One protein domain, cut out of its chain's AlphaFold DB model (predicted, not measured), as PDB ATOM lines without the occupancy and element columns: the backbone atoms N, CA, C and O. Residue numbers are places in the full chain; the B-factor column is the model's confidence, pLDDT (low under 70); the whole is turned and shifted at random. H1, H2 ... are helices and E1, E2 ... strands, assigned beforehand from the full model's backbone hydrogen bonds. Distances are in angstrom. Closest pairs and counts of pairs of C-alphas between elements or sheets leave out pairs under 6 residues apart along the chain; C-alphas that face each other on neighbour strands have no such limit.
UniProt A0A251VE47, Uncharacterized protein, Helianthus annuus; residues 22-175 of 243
ATOM      1  N   GLU A  22     124.841 124.780 129.143       45.62
ATOM      2  CA  GLU A  22     123.547 124.291 129.646       45.62
ATOM      3  C   GLU A  22     123.679 123.078 130.583       45.62
ATOM      4  O   GLU A  22     122.907 122.954 131.538       45.62
ATOM      5  N   PHE A  23     124.696 122.228 130.403       42.38
ATOM      6  CA  PHE A  23     124.859 121.008 131.204       42.38
ATOM      7  C   PHE A  23     125.376 121.290 132.625       42.38
ATOM      8  O   PHE A  23     124.960 120.635 133.584       42.38
ATOM      9  N   GLN A  24     126.210 122.322 132.806       45.97
ATOM     10  CA  GLN A  24     126.666 122.740 134.142       45.97
ATOM     11  C   GLN A  24     125.556 123.383 134.987       45.97
ATOM     12  O   GLN A  24     125.556 123.265 136.215       45.97
ATOM     13  N   ASN A  25     124.567 124.011 134.345       51.34
ATOM     14  CA  ASN A  25     123.425 124.604 135.039       51.34
ATOM     15  C   ASN A  25     122.521 123.526 135.677       51.34
ATOM     16  O   ASN A  25     121.840 123.769 136.673       51.34
ATOM     17  N   SER A  26     122.551 122.294 135.156       54.00
ATOM     18  CA  SER A  26     121.727 121.201 135.678       54.00
ATOM     19  C   SER A  26     122.284 120.558 136.959       54.00
ATOM     20  O   SER A  26     121.511 119.972 137.715       54.00
ATOM     21  N   GLN A  27     123.584 120.703 137.249       65.19
ATOM     22  CA  GLN A  27     124.213 120.152 138.463       65.19
ATOM     23  C   GLN A  27     124.212 121.119 139.652       65.19
ATOM     24  O   GLN A  27     124.330 120.694 140.800       65.19
ATOM     25  N   ARG A  28     124.068 122.428 139.412       79.25
ATOM     26  CA  ARG A  28     124.106 123.421 140.490       79.25
ATOM     27  C   ARG A  28     122.860 123.311 141.377       79.25
ATOM     28  O   ARG A  28     121.721 123.393 140.892       79.25
ATOM     29  N   ILE A  29     123.109 123.152 142.677       88.81
ATOM     30  CA  ILE A  29     122.097 122.941 143.721       88.81
ATOM     31  C   ILE A  29     121.634 124.237 144.400       88.81
ATOM     32  O   ILE A  29     120.513 124.269 144.903       88.81
ATOM     33  N   GLU A  30     122.439 125.305 144.361       93.06
ATOM     34  CA  GLU A  30     122.136 126.605 144.978       93.06
ATOM     35  C   GLU A  30     122.458 127.783 144.043       93.06
ATOM     36  O   GLU A  30     123.422 127.726 143.280       93.06
ATOM     37  N   TYR A  31     121.648 128.846 144.099       95.81
ATOM     38  CA  TYR A  31     121.742 130.029 143.227       95.81
ATOM     39  C   TYR A  31     121.530 131.307 144.029       95.81
ATOM     40  O   TYR A  31     120.603 131.373 144.828       95.81
ATOM     41  N   ILE A  32     122.312 132.351 143.775       96.06
ATOM     42  CA  ILE A  32     122.155 133.640 144.465       96.06
ATOM     43  C   ILE A  32     120.901 134.358 143.951       96.06
ATOM     44  O   ILE A  32     120.671 134.451 142.745       96.06
ATOM     45  N   VAL A  33     120.075 134.910 144.836       96.31
ATOM     46  CA  VAL A  33     118.957 135.773 144.441       96.31
ATOM     47  C   VAL A  33     119.523 137.118 143.996       96.31
ATOM     48  O   VAL A  33     120.105 137.862 144.787       96.31
ATOM     49  N   ALA A  34     119.353 137.440 142.716       94.62
ATOM     50  CA  ALA A  34     119.892 138.660 142.132       94.62
ATOM     51  C   ALA A  34     119.384 139.900 142.881       94.62
ATOM     52  O   ALA A  34     118.177 140.051 143.065       94.62
ATOM     53  N   GLY A  35     120.285 140.812 143.250       91.75
ATOM     54  CA  GLY A  35     119.939 142.046 143.963       91.75
ATOM     55  C   GLY A  35     120.112 141.966 145.480       91.75
ATOM     56  O   GLY A  35     120.038 143.006 146.128       91.75
ATOM     57  N   THR A  36     120.387 140.778 146.027       93.25
ATOM     58  CA  THR A  36     120.753 140.590 147.446       93.25
ATOM     59  C   THR A  36     122.266 140.614 147.684       93.25
ATOM     60  O   THR A  36     122.719 140.796 148.803       93.25
ATOM     61  N   ASP A  37     123.059 140.504 146.619       91.00
ATOM     62  CA  ASP A  37     124.522 140.396 146.615       91.00
ATOM     63  C   ASP A  37     125.266 141.740 146.532       91.00
ATOM     64  O   ASP A  37     126.469 141.777 146.294       91.00
ATOM     65  N   GLY A  38     124.554 142.855 146.708       83.19
ATOM     66  CA  GLY A  38     125.124 144.207 146.659       83.19
ATOM     67  C   GLY A  38     125.511 144.800 148.018       83.19
ATOM     68  O   GLY A  38     125.932 145.953 148.055       83.19
ATOM     69  N   GLY A  39     125.313 144.056 149.112       84.69
ATOM     70  CA  GLY A  39     125.454 144.533 150.490       84.69
ATOM     71  C   GLY A  39     126.284 143.597 151.370       84.69
ATOM     72  O   GLY A  39     127.314 143.069 150.942       84.69
ATOM     73  N   LEU A  40     125.851 143.412 152.617       88.25
ATOM     74  CA  LEU A  40     126.525 142.527 153.570       88.25
ATOM     75  C   LEU A  40     126.269 141.054 153.226       88.25
ATOM     76  O   LEU A  40     125.214 140.694 152.710       88.25
ATOM     77  N   TRP A  41     127.197 140.163 153.586       88.38
ATOM     78  CA  TRP A  41     127.019 138.719 153.365       88.38
ATOM     79  C   TRP A  41     125.780 138.161 154.078       88.38
ATOM     80  O   TRP A  41     125.119 137.267 153.556       88.38
ATOM     81  N   SER A  42     125.418 138.744 155.225       89.25
ATOM     82  CA  SER A  42     124.222 138.400 156.002       89.25
ATOM     83  C   SER A  42     122.902 138.824 155.342       89.25
ATOM     84  O   SER A  42     121.834 138.453 155.837       89.25
ATOM     85  N   GLU A  43     122.954 139.581 154.242       91.75
ATOM     86  CA  GLU A  43     121.800 140.016 153.444       91.75
ATOM     87  C   GLU A  43     121.632 139.189 152.163       91.75
ATOM     88  O   GLU A  43     120.587 139.272 151.518       91.75
ATOM     89  N   ILE A  44     122.629 138.375 151.798       95.12
ATOM     90  CA  ILE A  44     122.587 137.545 150.592       95.12
ATOM     91  C   ILE A  44     121.591 136.406 150.799       95.12
ATOM     92  O   ILE A  44     121.590 135.738 151.839       95.12
ATOM     93  N   TRP A  45     120.756 136.170 149.789       97.12
ATOM     94  CA  TRP A  45     119.814 135.056 149.755       97.12
ATOM     95  C   TRP A  45     120.190 134.057 148.672       97.12
ATOM     96  O   TRP A  45     120.515 134.434 147.547       97.12
ATOM     97  N   TYR A  46     120.060 132.776 148.996       96.38
ATOM     98  CA  TYR A  46     120.270 131.669 148.070       96.38
ATOM     99  C   TYR A  46     118.954 130.937 147.823       96.38
ATOM    100  O   TYR A  46     118.168 130.754 148.742       96.38
ATOM    101  N   VAL A  47     118.705 130.475 146.603       97.12
ATOM    102  CA  VAL A  47     117.659 129.492 146.302       97.12
ATOM    103  C   VAL A  47     118.306 128.121 146.231       97.12
ATOM    104  O   VAL A  47     119.182 127.908 145.396       97.12
ATOM    105  N   SER A  48     117.856 127.197 147.075       94.50
ATOM    106  CA  SER A  48     118.332 125.817 147.132       94.50
ATOM    107  C   SER A  48     117.311 124.852 146.539       94.50
ATOM    108  O   SER A  48     116.116 124.924 146.832       94.50
ATOM    109  N   LYS A  49     117.791 123.922 145.709       93.12
ATOM    110  CA  LYS A  49     117.000 122.807 145.166       93.12
ATOM    111  C   LYS A  49     116.834 121.658 146.170       93.12
ATOM    112  O   LYS A  49     115.929 120.848 145.999       93.12
ATOM    113  N   THR A  50     117.702 121.571 147.179       89.81
ATOM    114  CA  THR A  50     117.773 120.432 148.110       89.81
ATOM    115  C   THR A  50     117.019 120.688 149.411       89.81
ATOM    116  O   THR A  50     116.394 119.771 149.946       89.81
ATOM    117  N   LEU A  51     117.027 121.927 149.911       89.12
ATOM    118  CA  LEU A  51     116.304 122.265 151.134       89.12
ATOM    119  C   LEU A  51     114.795 122.255 150.904       89.12
ATOM    120  O   LEU A  51     114.284 122.765 149.909       89.12
ATOM    121  N   LYS A  52     114.066 121.702 151.877       91.31
ATOM    122  CA  LYS A  52     112.601 121.616 151.840       91.31
ATOM    123  C   LYS A  52     111.936 122.922 152.255       91.31
ATOM    124  O   LYS A  52     110.874 123.240 151.723       91.31
ATOM    125  N   ARG A  53     112.575 123.695 153.141       95.12
ATOM    126  CA  ARG A  53     112.030 124.938 153.698       95.12
ATOM    127  C   ARG A  53     112.931 126.156 153.518       95.12
ATOM    128  O   ARG A  53     114.088 126.031 153.121       95.12
ATOM    129  N   HIS A  54     112.377 127.339 153.763       96.38
ATOM    130  CA  HIS A  54     113.119 128.592 153.859       96.38
ATOM    131  C   HIS A  54     113.732 128.766 155.252       96.38
ATOM    132  O   HIS A  54     113.047 128.563 156.254       96.38
ATOM    133  N   TYR A  55     114.977 129.225 155.295       95.75
ATOM    134  CA  TYR A  55     115.762 129.423 156.506       95.75
ATOM    135  C   TYR A  55     116.498 130.759 156.479       95.75
ATOM    136  O   TYR A  55     116.943 131.221 155.428       95.75
ATOM    137  N   SER A  56     116.656 131.366 157.648       96.44
ATOM    138  CA  SER A  56     117.533 132.514 157.855       96.44
ATOM    139  C   SER A  56     118.052 132.522 159.290       96.44
ATOM    140  O   SER A  56     117.288 132.308 160.233       96.44
ATOM    141  N   GLY A  57     119.348 132.784 159.447       93.75
ATOM    142  CA  GLY A  57     119.987 133.029 160.744       93.75
ATOM    143  C   GLY A  57     119.992 134.504 161.133       93.75
ATOM    144  O   GLY A  57     120.365 134.854 162.247       93.75
ATOM    145  N   ASN A  58     119.544 135.382 160.235       94.25
ATOM    146  CA  ASN A  58     119.568 136.819 160.437       94.25
ATOM    147  C   ASN A  58     118.173 137.339 160.824       94.25
ATOM    148  O   ASN A  58     117.292 137.499 159.976       94.25
ATOM    149  N   MET A  59     117.983 137.647 162.112       94.75
ATOM    150  CA  MET A  59     116.726 138.183 162.655       94.75
ATOM    151  C   MET A  59     116.287 139.491 161.970       94.75
ATOM    152  O   MET A  59     115.089 139.777 161.862       94.75
ATOM    153  N   ASP A  60     117.230 140.284 161.461       93.06
ATOM    154  CA  ASP A  60     116.920 141.569 160.837       93.06
ATOM    155  C   ASP A  60     116.185 141.423 159.506       93.06
ATOM    156  O   ASP A  60     115.390 142.297 159.153       93.06
ATOM    157  N   MET A  61     116.326 140.272 158.843       93.88
ATOM    158  CA  MET A  61     115.623 139.966 157.595       93.88
ATOM    159  C   MET A  61     114.103 139.839 157.761       93.88
ATOM    160  O   MET A  61     113.350 139.946 156.787       93.88
ATOM    161  N   PHE A  62     113.626 139.596 158.982       96.19
ATOM    162  CA  PHE A  62     112.210 139.389 159.256       96.19
ATOM    163  C   PHE A  62     111.485 140.725 159.417       96.19
ATOM    164  O   PHE A  62     111.866 141.570 160.223       96.19
ATOM    165  N   LYS A  63     110.387 140.912 158.683       94.31
ATOM    166  CA  LYS A  63     109.438 142.013 158.921       94.31
ATOM    167  C   LYS A  63     108.475 141.674 160.048       94.31
ATOM    168  O   LYS A  63     108.102 142.545 160.824       94.31
ATOM    169  N   ARG A  64     108.076 140.404 160.116       95.69
ATOM    170  CA  ARG A  64     107.173 139.837 161.121       95.69
ATOM    171  C   ARG A  64     107.654 138.450 161.487       95.69
ATOM    172  O   ARG A  64     108.097 137.713 160.603       95.69
ATOM    173  N   ILE A  65     107.549 138.088 162.755       97.56
ATOM    174  CA  ILE A  65     107.996 136.791 163.249       97.56
ATOM    175  C   ILE A  65     107.139 136.351 164.428       97.56
ATOM    176  O   ILE A  65     106.689 137.147 165.243       97.56
ATOM    177  N   LYS A  66     106.886 135.054 164.521       96.50
ATOM    178  CA  LYS A  66     106.264 134.439 165.689       96.50
ATOM    179  C   LYS A  66     107.240 133.459 166.297       96.50
ATOM    180  O   LYS A  66     107.958 132.780 165.563       96.50
ATOM    181  N   ASN A  67     107.231 133.370 167.621       93.69
ATOM    182  CA  ASN A  67     107.978 132.341 168.326       93.69
ATOM    183  C   ASN A  67     107.488 130.951 167.890       93.69
ATOM    184  O   ASN A  67     106.282 130.713 167.772       93.69
ATOM    185  N   LEU A  68     108.442 130.067 167.627       94.25
ATOM    186  CA  LEU A  68     108.217 128.666 167.314       94.25
ATOM    187  C   LEU A  68     109.448 127.883 167.763       94.25
ATOM    188  O   LEU A  68     110.500 128.035 167.153       94.25
ATOM    189  N   SER A  69     109.308 127.024 168.771       92.62
ATOM    190  CA  SER A  69     110.358 126.079 169.165       92.62
ATOM    191  C   SER A  69     110.139 124.749 168.455       92.62
ATOM    192  O   SER A  69     109.141 124.068 168.691       92.62
ATOM    193  N   SER A  70     111.043 124.398 167.546       92.75
ATOM    194  CA  SER A  70     110.985 123.138 166.803       92.75
ATOM    195  C   SER A  70     112.383 122.712 166.366       92.75
ATOM    196  O   SER A  70     113.334 123.488 166.454       92.75
ATOM    197  N   VAL A  71     112.513 121.481 165.890       90.94
ATOM    198  CA  VAL A  71     113.747 120.959 165.313       90.94
ATOM    199  C   VAL A  71     113.411 120.212 164.032       90.94
ATOM    200  O   VAL A  71     112.519 119.362 164.017       90.94
ATOM    201  N   GLU A  72     114.105 120.549 162.949       88.56
ATOM    202  CA  GLU A  72     114.073 119.760 161.720       88.56
ATOM    203  C   GLU A  72     115.379 118.998 161.546       88.56
ATOM    204  O   GLU A  72     116.468 119.537 161.742       88.56
ATOM    205  N   THR A  73     115.248 117.732 161.161       78.88
ATOM    206  CA  THR A  73     116.361 116.858 160.806       78.88
ATOM    207  C   THR A  73     116.218 116.458 159.345       78.88
ATOM    208  O   THR A  73     115.137 116.076 158.884       78.88
ATOM    209  N   ASN A  74     117.309 116.544 158.588       66.06
ATOM    210  CA  ASN A  74     117.365 115.869 157.299       66.06
ATOM    211  C   ASN A  74     117.694 114.400 157.560       66.06
ATOM    212  O   ASN A  74     118.712 114.067 158.157       66.06
ATOM    213  N   THR A  75     116.793 113.510 157.150       45.47
ATOM    214  CA  THR A  75     116.948 112.065 157.330       45.47
ATOM    215  C   THR A  75     118.264 111.596 156.700       45.47
ATOM    216  O   THR A  75     118.410 111.666 155.483       45.47
ATOM    217  N   GLY A  76     119.201 111.118 157.524       44.97
ATOM    218  CA  GLY A  76     120.504 110.602 157.083       44.97
ATOM    219  C   GLY A  76     121.697 111.537 157.301       44.97
ATOM    220  O   GLY A  76     122.826 111.098 157.108       44.97
ATOM    221  N   GLU A  77     121.482 112.778 157.746       50.97
ATOM    222  CA  GLU A  77     122.551 113.724 158.089       50.97
ATOM    223  C   GLU A  77     122.415 114.175 159.553       50.97
ATOM    224  O   GLU A  77     121.317 114.481 160.016       50.97
ATOM    225  N   ASN A  78     123.534 114.267 160.285       57.06
ATOM    226  CA  ASN A  78     123.599 114.753 161.676       57.06
ATOM    227  C   ASN A  78     123.418 116.283 161.782       57.06
ATOM    228  O   ASN A  78     124.097 116.952 162.558       57.06
ATOM    229  N   HIS A  79     122.538 116.858 160.964       71.75
ATOM    230  CA  HIS A  79     122.274 118.290 160.912       71.75
ATOM    231  C   HIS A  79     120.917 118.597 161.552       71.75
ATOM    232  O   HIS A  79     119.863 118.232 161.023       71.75
ATOM    233  N   PHE A  80     120.960 119.279 162.698       85.50
ATOM    234  CA  PHE A  80     119.781 119.726 163.436       85.50
ATOM    235  C   PHE A  80     119.518 121.206 163.174       85.50
ATOM    236  O   PHE A  80     120.279 122.077 163.603       85.50
ATOM    237  N   PHE A  81     118.389 121.507 162.542       89.25
ATOM    238  CA  PHE A  81     117.904 122.874 162.410       89.25
ATOM    239  C   PHE A  81     117.025 123.211 163.610       89.25
ATOM    240  O   PHE A  81     115.818 122.970 163.597       89.25
ATOM    241  N   PHE A  82     117.633 123.765 164.660       92.81
ATOM    242  CA  PHE A  82     116.898 124.297 165.806       92.81
ATOM    243  C   PHE A  82     116.199 125.601 165.419       92.81
ATOM    244  O   PHE A  82     116.825 126.623 165.135       92.81
ATOM    245  N   ILE A  83     114.877 125.552 165.371       95.06
ATOM    246  CA  ILE A  83     114.015 126.645 164.943       95.06
ATOM    247  C   ILE A  83     113.552 127.408 166.180       95.06
ATOM    248  O   ILE A  83     113.159 126.806 167.182       95.06
ATOM    249  N   ARG A  84     113.603 128.737 166.085       95.44
ATOM    250  CA  ARG A  84     113.168 129.681 167.131       95.44
ATOM    251  C   ARG A  84     111.965 130.512 166.742       95.44
ATOM    252  O   ARG A  84     111.294 131.098 167.595       95.44
ATOM    253  N   GLY A  85     111.696 130.598 165.450       96.62
ATOM    254  CA  GLY A  85     110.574 131.364 164.962       96.62
ATOM    255  C   GLY A  85     110.216 131.033 163.534       96.62
ATOM    256  O   GLY A  85     110.985 130.423 162.794       96.62
ATOM    257  N   ILE A  86     109.025 131.468 163.155       97.81
ATOM    258  CA  ILE A  86     108.552 131.450 161.780       97.81
ATOM    259  C   ILE A  86     107.989 132.819 161.442       97.81
ATOM    260  O   ILE A  86     107.264 133.425 162.234       97.81
ATOM    261  N   GLY A  87     108.326 133.325 160.265       97.00
ATOM    262  CA  GLY A  87     107.997 134.693 159.924       97.00
ATOM    263  C   GLY A  87     107.934 134.976 158.440       97.00
ATOM    264  O   GLY A  87     107.846 134.082 157.595       97.00
ATOM    265  N   VAL A  88     107.923 136.270 158.157       96.00
ATOM    266  CA  VAL A  88     107.825 136.832 156.819       96.00
ATOM    267  C   VAL A  88     109.003 137.766 156.601       96.00
ATOM    268  O   VAL A  88     109.250 138.653 157.423       96.00
ATOM    269  N   THR A  89     109.701 137.572 155.491       94.81
ATOM    270  CA  THR A  89     110.857 138.372 155.083       94.81
ATOM    271  C   THR A  89     110.521 139.170 153.829       94.81
ATOM    272  O   THR A  89     109.621 138.821 153.058       94.81
ATOM    273  N   GLU A  90     111.215 140.286 153.642       92.25
ATOM    274  CA  GLU A  90     111.155 141.086 152.421       92.25
ATOM    275  C   GLU A  90     112.556 141.107 151.823       92.25
ATOM    276  O   GLU A  90     113.504 141.519 152.487       92.25
ATOM    277  N   ILE A  91     112.686 140.625 150.591       92.25
ATOM    278  CA  ILE A  91     113.975 140.471 149.920       92.25
ATOM    279  C   ILE A  91     113.959 141.202 148.589       92.25
ATOM    280  O   ILE A  91     112.936 141.266 147.905       92.25
ATOM    281  N   LYS A  92     115.113 141.723 148.189       89.19
ATOM    282  CA  LYS A  92     115.272 142.340 146.878       89.19
ATOM    283  C   LYS A  92     115.479 141.258 145.819       89.19
ATOM    284  O   LYS A  92     116.364 140.422 145.956       89.19
ATOM    285  N   SER A  93     114.688 141.284 144.749       86.31
ATOM    286  CA  SER A  93     114.882 140.447 143.563       86.31
ATOM    287  C   SER A  93     114.981 141.331 142.319       86.31
ATOM    288  O   SER A  93     113.995 141.821 141.770       86.31
ATOM    289  N   GLY A  94     116.209 141.604 141.881       82.44
ATOM    290  CA  GLY A  94     116.496 142.588 140.842       82.44
ATOM    291  C   GLY A  94     116.180 144.011 141.308       82.44
ATOM    292  O   GLY A  94     116.901 144.567 142.135       82.44
ATOM    293  N   MET A  95     115.131 144.613 140.743       76.38
ATOM    294  CA  MET A  95     114.672 145.967 141.096       76.38
ATOM    295  C   MET A  95     113.429 145.960 141.996       76.38
ATOM    296  O   MET A  95     113.018 147.018 142.460       76.38
ATOM    297  N   GLU A  96     112.839 144.791 142.235       82.88
ATOM    298  CA  GLU A  96     111.585 144.648 142.971       82.88
ATOM    299  C   GLU A  96     111.837 144.091 144.371       82.88
ATOM    300  O   GLU A  96     112.757 143.298 144.581       82.88
ATOM    301  N   ASN A  97     111.000 144.489 145.328       86.75
ATOM    302  CA  ASN A  97     110.955 143.866 146.644       86.75
ATOM    303  C   ASN A  97     109.891 142.774 146.639       86.75
ATOM    304  O   ASN A  97     108.759 142.988 146.206       86.75
ATOM    305  N   VAL A  98     110.264 141.606 147.144       90.56
ATOM    306  CA  VAL A  98     109.438 140.409 147.154       90.56
ATOM    307  C   VAL A  98     109.255 139.945 148.589       90.56
ATOM    308  O   VAL A  98     110.211 139.837 149.354       90.56
ATOM    309  N   ARG A  99     108.008 139.646 148.950       91.62
ATOM    310  CA  ARG A  99     107.649 139.174 150.284       91.62
ATOM    311  C   ARG A  99     107.622 137.651 150.313       91.62
ATOM    312  O   ARG A  99     106.825 137.044 149.599       91.62
ATOM    313  N   ILE A 100     108.455 137.049 151.154       95.00
ATOM    314  CA  ILE A 100     108.550 135.596 151.318       95.00
ATOM    315  C   ILE A 100     107.946 135.200 152.657       95.00
ATOM    316  O   ILE A 100     108.332 135.708 153.709       95.00
ATOM    317  N   GLN A 101     106.970 134.296 152.622       94.81
ATOM    318  CA  GLN A 101     106.263 133.835 153.816       94.81
ATOM    319  C   GLN A 101     106.841 132.524 154.340       94.81
ATOM    320  O   GLN A 101     107.480 131.774 153.604       94.81
ATOM    321  N   SER A 102     106.544 132.206 155.601       96.19
ATOM    322  CA  SER A 102     106.907 130.929 156.225       96.19
ATOM    323  C   SER A 102     108.413 130.656 156.184       96.19
ATOM    324  O   SER A 102     108.842 129.546 155.865       96.19
ATOM    325  N   VAL A 103     109.203 131.685 156.500       97.75
ATOM    326  CA  VAL A 103     110.653 131.578 156.687       97.75
ATOM    327  C   VAL A 103     110.939 131.173 158.121       97.75
ATOM    328  O   VAL A 103     110.403 131.785 159.044       97.75
ATOM    329  N   LEU A 104     111.752 130.138 158.307       97.62
ATOM    330  CA  LEU A 104     112.170 129.666 159.618       97.62
ATOM    331  C   LEU A 104     113.401 130.439 160.086       97.62
ATOM    332  O   LEU A 104     114.365 130.612 159.340       97.62
ATOM    333  N   TYR A 105     113.355 130.902 161.329       97.19
ATOM    334  CA  TYR A 105     114.489 131.521 161.996       97.19
ATOM    335  C   TYR A 105     115.281 130.462 162.763       97.19
ATOM    336  O   TYR A 105     114.758 129.845 163.698       97.19
ATOM    337  N   THR A 106     116.542 130.286 162.375       93.81
ATOM    338  CA  THR A 106     117.479 129.317 162.955       93.81
ATOM    339  C   THR A 106     118.822 130.016 163.159       93.81
ATOM    340  O   THR A 106     119.566 130.139 162.197       93.81
ATOM    341  N   PRO A 107     119.172 130.473 164.378       89.50
ATOM    342  CA  PRO A 107     120.388 131.266 164.608       89.50
ATOM    343  C   PRO A 107     121.689 130.577 164.190       89.50
ATOM    344  O   PRO A 107     122.672 131.243 163.902       89.50
ATOM    345  N   ASN A 108     121.690 129.241 164.169       84.81
ATOM    346  CA  ASN A 108     122.879 128.440 163.885       84.81
ATOM    347  C   ASN A 108     123.121 128.227 162.381       84.81
ATOM    348  O   ASN A 108     124.091 127.569 162.027       84.81
ATOM    349  N   ILE A 109     122.247 128.727 161.496       87.94
ATOM    350  CA  ILE A 109     122.494 128.668 160.051       87.94
ATOM    351  C   ILE A 109     123.359 129.858 159.625       87.94
ATOM    352  O   ILE A 109     123.107 131.001 160.005       87.94
ATOM    353  N   ASP A 110     124.368 129.590 158.804       85.56
ATOM    354  CA  ASP A 110     125.372 130.567 158.369       85.56
ATOM    355  C   ASP A 110     124.896 131.484 157.229       85.56
ATOM    356  O   ASP A 110     125.525 132.504 156.940       85.56
ATOM    357  N   ARG A 111     123.783 131.141 156.569       90.00
ATOM    358  CA  ARG A 111     123.276 131.860 155.396       90.00
ATOM    359  C   ARG A 111     121.754 131.836 155.273       90.00
ATOM    360  O   ARG A 111     121.074 130.970 155.820       90.00
ATOM    361  N   ASN A 112     121.210 132.777 154.500       95.56
ATOM    362  CA  ASN A 112     119.779 132.824 154.199       95.56
ATOM    363  C   ASN A 112     119.465 131.976 152.965       95.56
ATOM    364  O   ASN A 112     120.024 132.204 151.889       95.56
ATOM    365  N   VAL A 113     118.548 131.018 153.091       95.56
ATOM    366  CA  VAL A 113     118.239 130.069 152.017       95.56
ATOM    367  C   VAL A 113     116.740 129.938 151.808       95.56
ATOM    368  O   VAL A 113     115.958 129.813 152.743       95.56
ATOM    369  N   LEU A 114     116.332 129.907 150.548       97.38
ATOM    370  CA  LEU A 114     114.978 129.661 150.102       97.38
ATOM    371  C   LEU A 114     114.908 128.298 149.424       97.38
ATOM    372  O   LEU A 114     115.516 128.084 148.382       97.38
ATOM    373  N   SER A 115     114.106 127.388 149.967       96.56
ATOM    374  CA  SER A 115     113.650 126.207 149.231       96.56
ATOM    375  C   SER A 115     112.973 126.578 147.906       96.56
ATOM    376  O   SER A 115     111.968 127.293 147.887       96.56
ATOM    377  N   LEU A 116     113.485 126.043 146.794       96.62
ATOM    378  CA  LEU A 116     112.867 126.176 145.474       96.62
ATOM    379  C   LEU A 116     111.453 125.581 145.461       96.62
ATOM    380  O   LEU A 116     110.526 126.188 144.930       96.62
ATOM    381  N   ASN A 117     111.276 124.413 146.079       95.44
ATOM    382  CA  ASN A 117     109.985 123.725 146.110       95.44
ATOM    383  C   ASN A 117     108.939 124.534 146.887       95.44
ATOM    384  O   ASN A 117     107.787 124.642 146.461       95.44
ATOM    385  N   GLN A 118     109.342 125.148 148.004       96.44
ATOM    386  CA  GLN A 118     108.454 126.006 148.782       96.44
ATOM    387  C   GLN A 118     108.129 127.303 148.027       96.44
ATOM    388  O   GLN A 118     106.967 127.700 148.021       96.44
ATOM    389  N   LEU A 119     109.093 127.906 147.317       96.50
ATOM    390  CA  LEU A 119     108.840 129.062 146.445       96.50
ATOM    391  C   LEU A 119     107.784 128.740 145.378       96.50
ATOM    392  O   LEU A 119     106.805 129.471 145.239       96.50
ATOM    393  N   ILE A 120     107.943 127.626 144.659       95.06
ATOM    394  CA  ILE A 120     106.986 127.196 143.627       95.06
ATOM    395  C   ILE A 120     105.600 126.974 144.244       95.06
ATOM    396  O   ILE A 120     104.603 127.457 143.712       95.06
ATOM    397  N   THR A 121     105.539 126.315 145.405       94.81
ATOM    398  CA  THR A 121     104.283 126.079 146.141       94.81
ATOM    399  C   THR A 121     103.608 127.387 146.565       94.81
ATOM    400  O   THR A 121     102.384 127.484 146.556       94.81
ATOM    401  N   GLN A 122     104.392 128.416 146.892       93.75
ATOM    402  CA  GLN A 122     103.905 129.760 147.214       93.75
ATOM    403  C   GLN A 122     103.533 130.593 145.974       93.75
ATOM    404  O   GLN A 122     103.150 131.755 146.106       93.75
ATOM    405  N   GLY A 123     103.615 130.018 144.771       93.50
ATOM    406  CA  GLY A 123     103.254 130.696 143.531       93.50
ATOM    407  C   GLY A 123     104.353 131.610 142.994       93.50
ATOM    408  O   GLY A 123     104.048 132.599 142.325       93.50
ATOM    409  N   PHE A 124     105.624 131.313 143.262       93.62
ATOM    410  CA  PHE A 124     106.745 131.992 142.615       93.62
ATOM    411  C   PHE A 124     107.217 131.242 141.377       93.62
ATOM    412  O   PHE A 124     107.454 130.036 141.404       93.62
ATOM    413  N   THR A 125     107.453 131.990 140.303       94.38
ATOM    414  CA  THR A 125     108.271 131.521 139.184       94.38
ATOM    415  C   THR A 125     109.717 131.939 139.429       94.38
ATOM    416  O   THR A 125     109.998 133.121 139.629       94.38
ATOM    417  N   VAL A 126     110.648 130.986 139.389       94.38
ATOM    418  CA  VAL A 126     112.086 131.244 139.556       94.38
ATOM    419  C   VAL A 126     112.777 131.121 138.203       94.38
ATOM    420  O   VAL A 126     112.715 130.066 137.573       94.38
ATOM    421  N   LYS A 127     113.438 132.189 137.742       94.00
ATOM    422  CA  LYS A 127     114.242 132.162 136.508       94.00
ATOM    423  C   LYS A 127     115.722 132.151 136.850       94.00
ATOM    424  O   LYS A 127     116.204 133.078 137.499       94.00
ATOM    425  N   PHE A 128     116.429 131.130 136.386       93.75
ATOM    426  CA  PHE A 128     117.865 130.961 136.595       93.75
ATOM    427  C   PHE A 128     118.657 131.625 135.465       93.75
ATOM    428  O   PHE A 128     118.301 131.498 134.295       93.75
ATOM    429  N   ILE A 129     119.712 132.356 135.822       90.81
ATOM    430  CA  ILE A 129     120.607 133.068 134.905       90.81
ATOM    431  C   ILE A 129     122.031 132.885 135.442       90.81
ATOM    432  O   ILE A 129     122.454 133.598 136.353       90.81
ATOM    433  N   GLY A 130     122.762 131.907 134.904       90.81
ATOM    434  CA  GLY A 130     124.102 131.564 135.384       90.81
ATOM    435  C   GLY A 130     124.092 131.059 136.832       90.81
ATOM    436  O   GLY A 130     123.484 130.039 137.145       90.81
ATOM    437  N   ASP A 131     124.806 131.747 137.719       92.31
ATOM    438  CA  ASP A 131     124.878 131.487 139.168       92.31
ATOM    439  C   ASP A 131     123.815 132.218 139.988       92.31
ATOM    440  O   ASP A 131     123.719 132.024 141.202       92.31
ATOM    441  N   LYS A 132     122.976 133.013 139.321       94.62
ATOM    442  CA  LYS A 132     121.925 133.797 139.960       94.62
ATOM    443  C   LYS A 132     120.539 133.331 139.552       94.62
ATOM    444  O   LYS A 132     120.337 132.622 138.565       94.62
ATOM    445  N   CYS A 133     119.550 133.784 140.303       95.00
ATOM    446  CA  CYS A 133     118.147 133.622 139.982       95.00
ATOM    447  C   CYS A 133     117.355 134.904 140.261       95.00
ATOM    448  O   CYS A 133     117.761 135.759 141.050       95.00
ATOM    449  N   LYS A 134     116.216 135.043 139.587       94.56
ATOM    450  CA  LYS A 134     115.224 136.095 139.832       94.56
ATOM    451  C   LYS A 134     113.886 135.463 140.183       94.56
ATOM    452  O   LYS A 134     113.490 134.474 139.562       94.56
ATOM    453  N   LEU A 135     113.210 136.050 141.163       94.00
ATOM    454  CA  LEU A 135     111.918 135.605 141.662       94.00
ATOM    455  C   LEU A 135     110.816 136.461 141.048       94.00
ATOM    456  O   LEU A 135     110.904 137.685 141.064       94.00
ATOM    457  N   PHE A 136     109.775 135.811 140.545       91.25
ATOM    458  CA  PHE A 136     108.602 136.468 139.983       91.25
ATOM    459  C   PHE A 136     107.363 135.964 140.729       91.25
ATOM    460  O   PHE A 136     106.973 134.808 140.527       91.25
ATOM    461  N   PRO A 137     106.763 136.769 141.625       88.50
ATOM    462  CA  PRO A 137     105.493 136.408 142.241       88.50
ATOM    463  C   PRO A 137     104.409 136.324 141.165       88.50
ATOM    464  O   PRO A 137     104.250 137.243 140.366       88.50
ATOM    465  N   THR A 138     103.628 135.243 141.162       84.06
ATOM    466  CA  THR A 138     102.483 135.109 140.238       84.06
ATOM    467  C   THR A 138     101.363 136.093 140.591       84.06
ATOM    468  O   THR A 138     100.609 136.521 139.722       84.06
ATOM    469  N   PHE A 139     101.288 136.501 141.861       76.56
ATOM    470  CA  PHE A 139     100.349 137.501 142.356       76.56
ATOM    471  C   PHE A 139     101.114 138.572 143.136       76.56
ATOM    472  O   PHE A 139     101.647 138.308 144.213       76.56
ATOM    473  N   SER A 140     101.178 139.789 142.604       62.97
ATOM    474  CA  SER A 140     101.745 140.939 143.310       62.97
ATOM    475  C   SER A 140     100.639 141.669 144.070       62.97
ATOM    476  O   SER A 140      99.762 142.277 143.454       62.97
ATOM    477  N   VAL A 141     100.675 141.634 145.403       61.72
ATOM    478  CA  VAL A 141      99.858 142.532 146.232       61.72
ATOM    479  C   VAL A 141     100.673 143.805 146.473       61.72
ATOM    480  O   VAL A 141     101.767 143.708 147.035       61.72
ATOM    481  N   PRO A 142     100.190 144.991 146.069       60.91
ATOM    482  CA  PRO A 142     100.885 146.239 146.356       60.91
ATOM    483  C   PRO A 142     101.044 146.444 147.867       60.91
ATOM    484  O   PRO A 142     100.070 146.374 148.621       60.91
ATOM    485  N   LEU A 143     102.267 146.726 148.316       62.12
ATOM    486  CA  LEU A 143     102.563 147.037 149.713       62.12
ATOM    487  C   LEU A 143     102.241 148.514 149.991       62.12
ATOM    488  O   LEU A 143     103.109 149.383 149.930       62.12
ATOM    489  N   PHE A 144     100.974 148.825 150.271       57.53
ATOM    490  CA  PHE A 144     100.576 150.166 150.708       57.53
ATOM    491  C   PHE A 144     100.773 150.323 152.213       57.53
ATOM    492  O   PHE A 144      99.862 150.091 153.007       57.53
ATOM    493  N   ASN A 145     101.960 150.769 152.612       66.00
ATOM    494  CA  ASN A 145     102.260 150.987 154.020       66.00
ATOM    495  C   ASN A 145     102.165 152.474 154.382       66.00
ATOM    496  O   ASN A 145     103.071 153.260 154.103       66.00
ATOM    497  N   LYS A 146     101.070 152.865 155.048       75.31
ATOM    498  CA  LYS A 146     100.957 154.195 155.663       75.31
ATOM    499  C   LYS A 146     101.974 154.299 156.804       75.31
ATOM    500  O   LYS A 146     101.935 153.499 157.739       75.31
ATOM    501  N   ARG A 147     102.871 155.282 156.718       82.19
ATOM    502  CA  ARG A 147     103.844 155.594 157.771       82.19
ATOM    503  C   ARG A 147     103.222 156.532 158.799       82.19
ATOM    504  O   ARG A 147     102.381 157.362 158.461       82.19
ATOM    505  N   SER A 148     103.596 156.346 160.056       79.56
ATOM    506  CA  SER A 148     103.225 157.227 161.158       79.56
ATOM    507  C   SER A 148     104.028 158.522 161.077       79.56
ATOM    508  O   SER A 148     105.253 158.480 160.998       79.56
ATOM    509  N   ASP A 149     103.357 159.670 161.170       78.88
ATOM    510  CA  ASP A 149     104.025 160.980 161.164       78.88
ATOM    511  C   ASP A 149     104.903 161.203 162.410       78.88
ATOM    512  O   ASP A 149     105.776 162.064 162.410       78.88
ATOM    513  N   LYS A 150     104.681 160.428 163.485       82.00
ATOM    514  CA  LYS A 150     105.429 160.544 164.748       82.00
ATOM    515  C   LYS A 150     106.692 159.691 164.774       82.00
ATOM    516  O   LYS A 150     107.733 160.158 165.214       82.00
ATOM    517  N   THR A 151     106.579 158.431 164.360       81.31
ATOM    518  CA  THR A 151     107.664 157.438 164.453       81.31
ATOM    519  C   THR A 151     108.391 157.249 163.122       81.31
ATOM    520  O   THR A 151     109.446 156.626 163.088       81.31
ATOM    521  N   GLY A 152     107.834 157.749 162.009       84.38
ATOM    522  CA  GLY A 152     108.327 157.495 160.649       84.38
ATOM    523  C   GLY A 152     108.142 156.044 160.186       84.38
ATOM    524  O   GLY A 152     108.469 155.710 159.046       84.38
ATOM    525  N   MET A 153     107.599 155.200 161.062       83.00
ATOM    526  CA  MET A 153     107.539 153.757 160.930       83.00
ATOM    527  C   MET A 153     106.133 153.319 160.515       83.00
ATOM    528  O   MET A 153     105.130 154.006 160.740       83.00
ATOM    529  N   THR A 154     106.050 152.185 159.838       87.25
ATOM    530  CA  THR A 154     104.780 151.546 159.495       87.25
ATOM    531  C   THR A 154     104.266 150.752 160.697       87.25
ATOM    532  O   THR A 154     105.046 150.260 161.510       87.25
ATOM    533  N   LYS A 155     102.946 150.553 160.796       86.88
ATOM    534  CA  LYS A 155     102.371 149.695 161.853       86.88
ATOM    535  C   LYS A 155     102.950 148.279 161.836       86.88
ATOM    536  O   LYS A 155     103.011 147.621 162.866       86.88
ATOM    537  N   GLU A 156     103.316 147.788 160.655       89.75
ATOM    538  CA  GLU A 156     103.924 146.473 160.516       89.75
ATOM    539  C   GLU A 156     105.296 146.412 161.182       89.75
ATOM    540  O   GLU A 156     105.549 145.478 161.936       89.75
ATOM    541  N   GLU A 157     106.141 147.408 160.928       89.62
ATOM    542  CA  GLU A 157     107.481 147.503 161.500       89.62
ATOM    543  C   GLU A 157     107.428 147.684 163.023       89.62
ATOM    544  O   GLU A 157     108.150 146.983 163.726       89.62
ATOM    545  N   GLU A 158     106.529 148.529 163.542       90.81
ATOM    546  CA  GLU A 158     106.356 148.711 164.993       90.81
ATOM    547  C   GLU A 158     106.020 147.385 165.687       90.81
ATOM    548  O   GLU A 158     106.639 147.014 166.683       90.81
ATOM    549  N   VAL A 159     105.074 146.625 165.128       93.06
ATOM    550  CA  VAL A 159     104.714 145.310 165.671       93.06
ATOM    551  C   VAL A 159     105.829 144.286 165.442       93.06
ATOM    552  O   VAL A 159     106.075 143.452 166.308       93.06
ATOM    553  N   GLY A 160     106.523 144.356 164.307       94.25
ATOM    554  CA  GLY A 160     107.656 143.492 163.995       94.25
ATOM    555  C   GLY A 160     108.798 143.629 165.001       94.25
ATOM    556  O   GLY A 160     109.381 142.621 165.388       94.25
ATOM    557  N   MET A 161     109.087 144.842 165.483       93.56
ATOM    558  CA  MET A 161     110.099 145.051 166.527       93.56
ATOM    559  C   MET A 161     109.720 144.363 167.843       93.56
ATOM    560  O   MET A 161     110.546 143.655 168.414       93.56
ATOM    561  N   LEU A 162     108.463 144.500 168.279       94.81
ATOM    562  CA  LEU A 162     107.963 143.838 169.491       94.81
ATOM    563  C   LEU A 162     108.003 142.308 169.362       94.81
ATOM    564  O   LEU A 162     108.357 141.598 170.301       94.81
ATOM    565  N   GLU A 163     107.660 141.789 168.184       96.62
ATOM    566  CA  GLU A 163     107.741 140.361 167.877       96.62
ATOM    567  C   GLU A 163     109.180 139.833 167.941       96.62
ATOM    568  O   GLU A 163     109.424 138.789 168.547       96.62
ATOM    569  N   LYS A 164     110.143 140.563 167.362       95.81
ATOM    570  CA  LYS A 164     111.568 140.208 167.419       95.81
ATOM    571  C   LYS A 164     112.080 140.184 168.856       95.81
ATOM    572  O   LYS A 164     112.698 139.203 169.261       95.81
ATOM    573  N   GLU A 165     111.776 141.216 169.639       95.44
ATOM    574  CA  GLU A 165     112.152 141.290 171.055       95.44
ATOM    575  C   GLU A 165     111.557 140.123 171.863       95.44
ATOM    576  O   GLU A 165     112.242 139.490 172.670       95.44
ATOM    577  N   SER A 166     110.304 139.750 171.582       94.06
ATOM    578  CA  SER A 166     109.663 138.588 172.204       94.06
ATOM    579  C   SER A 166     110.341 137.255 171.856       94.06
ATOM    580  O   SER A 166     110.382 136.359 172.698       94.06
ATOM    581  N   VAL A 167     110.884 137.094 170.646       93.75
ATOM    582  CA  VAL A 167     111.637 135.882 170.266       93.75
ATOM    583  C   VAL A 167     113.028 135.865 170.911       93.75
ATOM    584  O   VAL A 167     113.470 134.818 171.388       93.75
ATOM    585  N   LEU A 168     113.705 137.015 170.959       92.06
ATOM    586  CA  LEU A 168     115.054 137.139 171.521       92.06
ATOM    587  C   LEU A 168     115.071 136.973 173.045       92.06
ATOM    588  O   LEU A 168     115.932 136.275 173.571       92.06
ATOM    589  N   SER A 169     114.084 137.523 173.755       92.75
ATOM    590  CA  SER A 169     113.965 137.385 175.218       92.75
ATOM    591  C   SER A 169     113.798 135.936 175.700       92.75
ATOM    592  O   SER A 169     114.007 135.656 176.878       92.75
ATOM    593  N   ARG A 170     113.471 134.999 174.800       90.44
ATOM    594  CA  ARG A 170     113.269 133.568 175.088       90.44
ATOM    595  C   ARG A 170     114.483 132.703 174.733       90.44
ATOM    596  O   ARG A 170     114.347 131.499 174.535       90.44
ATOM    597  N   GLU A 171     115.669 133.308 174.642       88.94
ATOM    598  CA  GLU A 171     116.947 132.614 174.408       88.94
ATOM    599  C   GLU A 171     117.168 131.450 175.379       88.94
ATOM    600  O   GLU A 171     117.457 130.332 174.966       88.94
ATOM    601  N   THR A 172     116.964 131.689 176.673       89.88
ATOM    602  CA  THR A 172     117.211 130.694 177.724       89.88
ATOM    603  C   THR A 172     116.294 129.479 177.603       89.88
ATOM    604  O   THR A 172     116.738 128.347 177.781       89.88
ATOM    605  N   GLU A 173     115.023 129.693 177.260       91.25
ATOM    606  CA  GLU A 173     114.068 128.614 176.995       91.25
ATOM    607  C   GLU A 173     114.468 127.805 175.760       91.25
ATOM    608  O   GLU A 173     114.336 126.582 175.755       91.25
ATOM    609  N   HIS A 174     114.973 128.478 174.723       88.69
ATOM    610  CA  HIS A 174     115.432 127.809 173.513       88.69
ATOM    611  C   HIS A 174     116.672 126.947 173.760       88.69
ATOM    612  O   HIS A 174     116.697 125.792 173.340       88.69
ATOM    613  N   GLU A 175     117.671 127.469 174.471       88.56
ATOM    614  CA  GLU A 175     118.878 126.705 174.812       88.56
ATOM    615  C   GLU A 175     118.558 125.510 175.715       88.56
ATOM    616  O   GLU A 175     119.107 124.419 175.537       88.56
TER     617      GLU A 175
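AT A GLANCE: This is residues 22 to 175 of the 243 residues of an uncharacterized protein of Helianthus annuus (UniProt A0A251VE47). Two strongly twisted sheets sit face to face as a sandwich, with their strands crossed nearly at right angles: a curled sheet of five short strands, and a sheet of four whose long strands E4, E5 and E6 bend sharply. The helix H3 packs along the edge strand E4, and a long link runs to it from E9; H1 lies at the far end, away from H3. The 154 printed residues hold four named helices and nine strands, in the order H1 E1 E2 E3 E4 E5 E6 E7 H2 E8 E9 H3 H4. Both sheets are mixed, in the orders E7 E2 E1 E9 E8 and E3 E6 E5 E4; the class is mixed, helices and strands. The whole is compact, with a radius of gyration of the C-alphas of 16.3 A and spans of 54 by 38 by 28 A.

HOW THE PARTS SIT: H1, residues 22 to 27, touches no helix. E1, residues 30 to 33, and E2, residues 45 to 48, form an antiparallel hairpin, with N 31 and O 47 within hydrogen-bond range at 2.9 A. E3, residues 54 to 56, is the parallel neighbour of E6, residues 96 to 105, with N 56 and O 104 at 2.9 A. E4, residues 62 to 73, E5, residues 80 to 93, and E6 form a meander, each strand the antiparallel neighbour of the one before; N 86 and O 66 are 2.9 A apart, N 98 and O 91 2.8 A. E7, residues 112 to 115, is parallel to E2, with N 114 and O 46 at 2.7 A. Between the two sheets of the sandwich, the closest C-alphas of E3 and E7 are those of Ser 56 and Asn 112, 4.3 A apart. H2, residues 116 to 121, is on the five-stranded sheet and only grazes the other with residues 116 to 119. E8, residues 124 to 129, and E9, residues 132 to 137, form an antiparallel hairpin, with N 127 and O 134 at 2.9 A; E9 is parallel to E1, with N 133 and O 32 at 2.8 A. H3, residues 155 to 168, is over E4 at a height over the sheet of 7.0 A, along the strands; its closest C-alphas to E4 are those of Gly 160 and Arg 64, 4.7 A apart. H4, residues 171 to 175, is on the same face as H3, and the two meet only through their link. In H2, H3 and H4 every O i to N i+4 pair is within hydrogen-bond range; in H1 0 of 2 are, but 3 of 3 O i to N i+3 pairs.

IN THESE COORDINATES: H1 begins at C-alpha 22, (123.547, 124.291, 129.646). E4 spans 23.0 A and bends by 83 degrees at residue 67, E5 spans 29.1 A and bends by 90 degrees at residue 84, and E6 spans 23.3 A and bends by 78 degrees at residue 102. E9 spans 16.8 A. H3 spans 20.3 A from C-alpha 155 at (102.371, 149.695, 161.853), and H4 ends at C-alpha 175, (118.878, 126.705, 174.812).

THE WHOLE: The two C-alphas farthest apart are those of Phe 23 and Lys 150, 55.4 A. The printed part has no cut. The links E1 to E2 and E9 to H3 are long, with 11 and 17 residues. The mean pLDDT of the printed part is 87.4; residues 22 to 27, 74 to 78 and 140 to 145 are under 70.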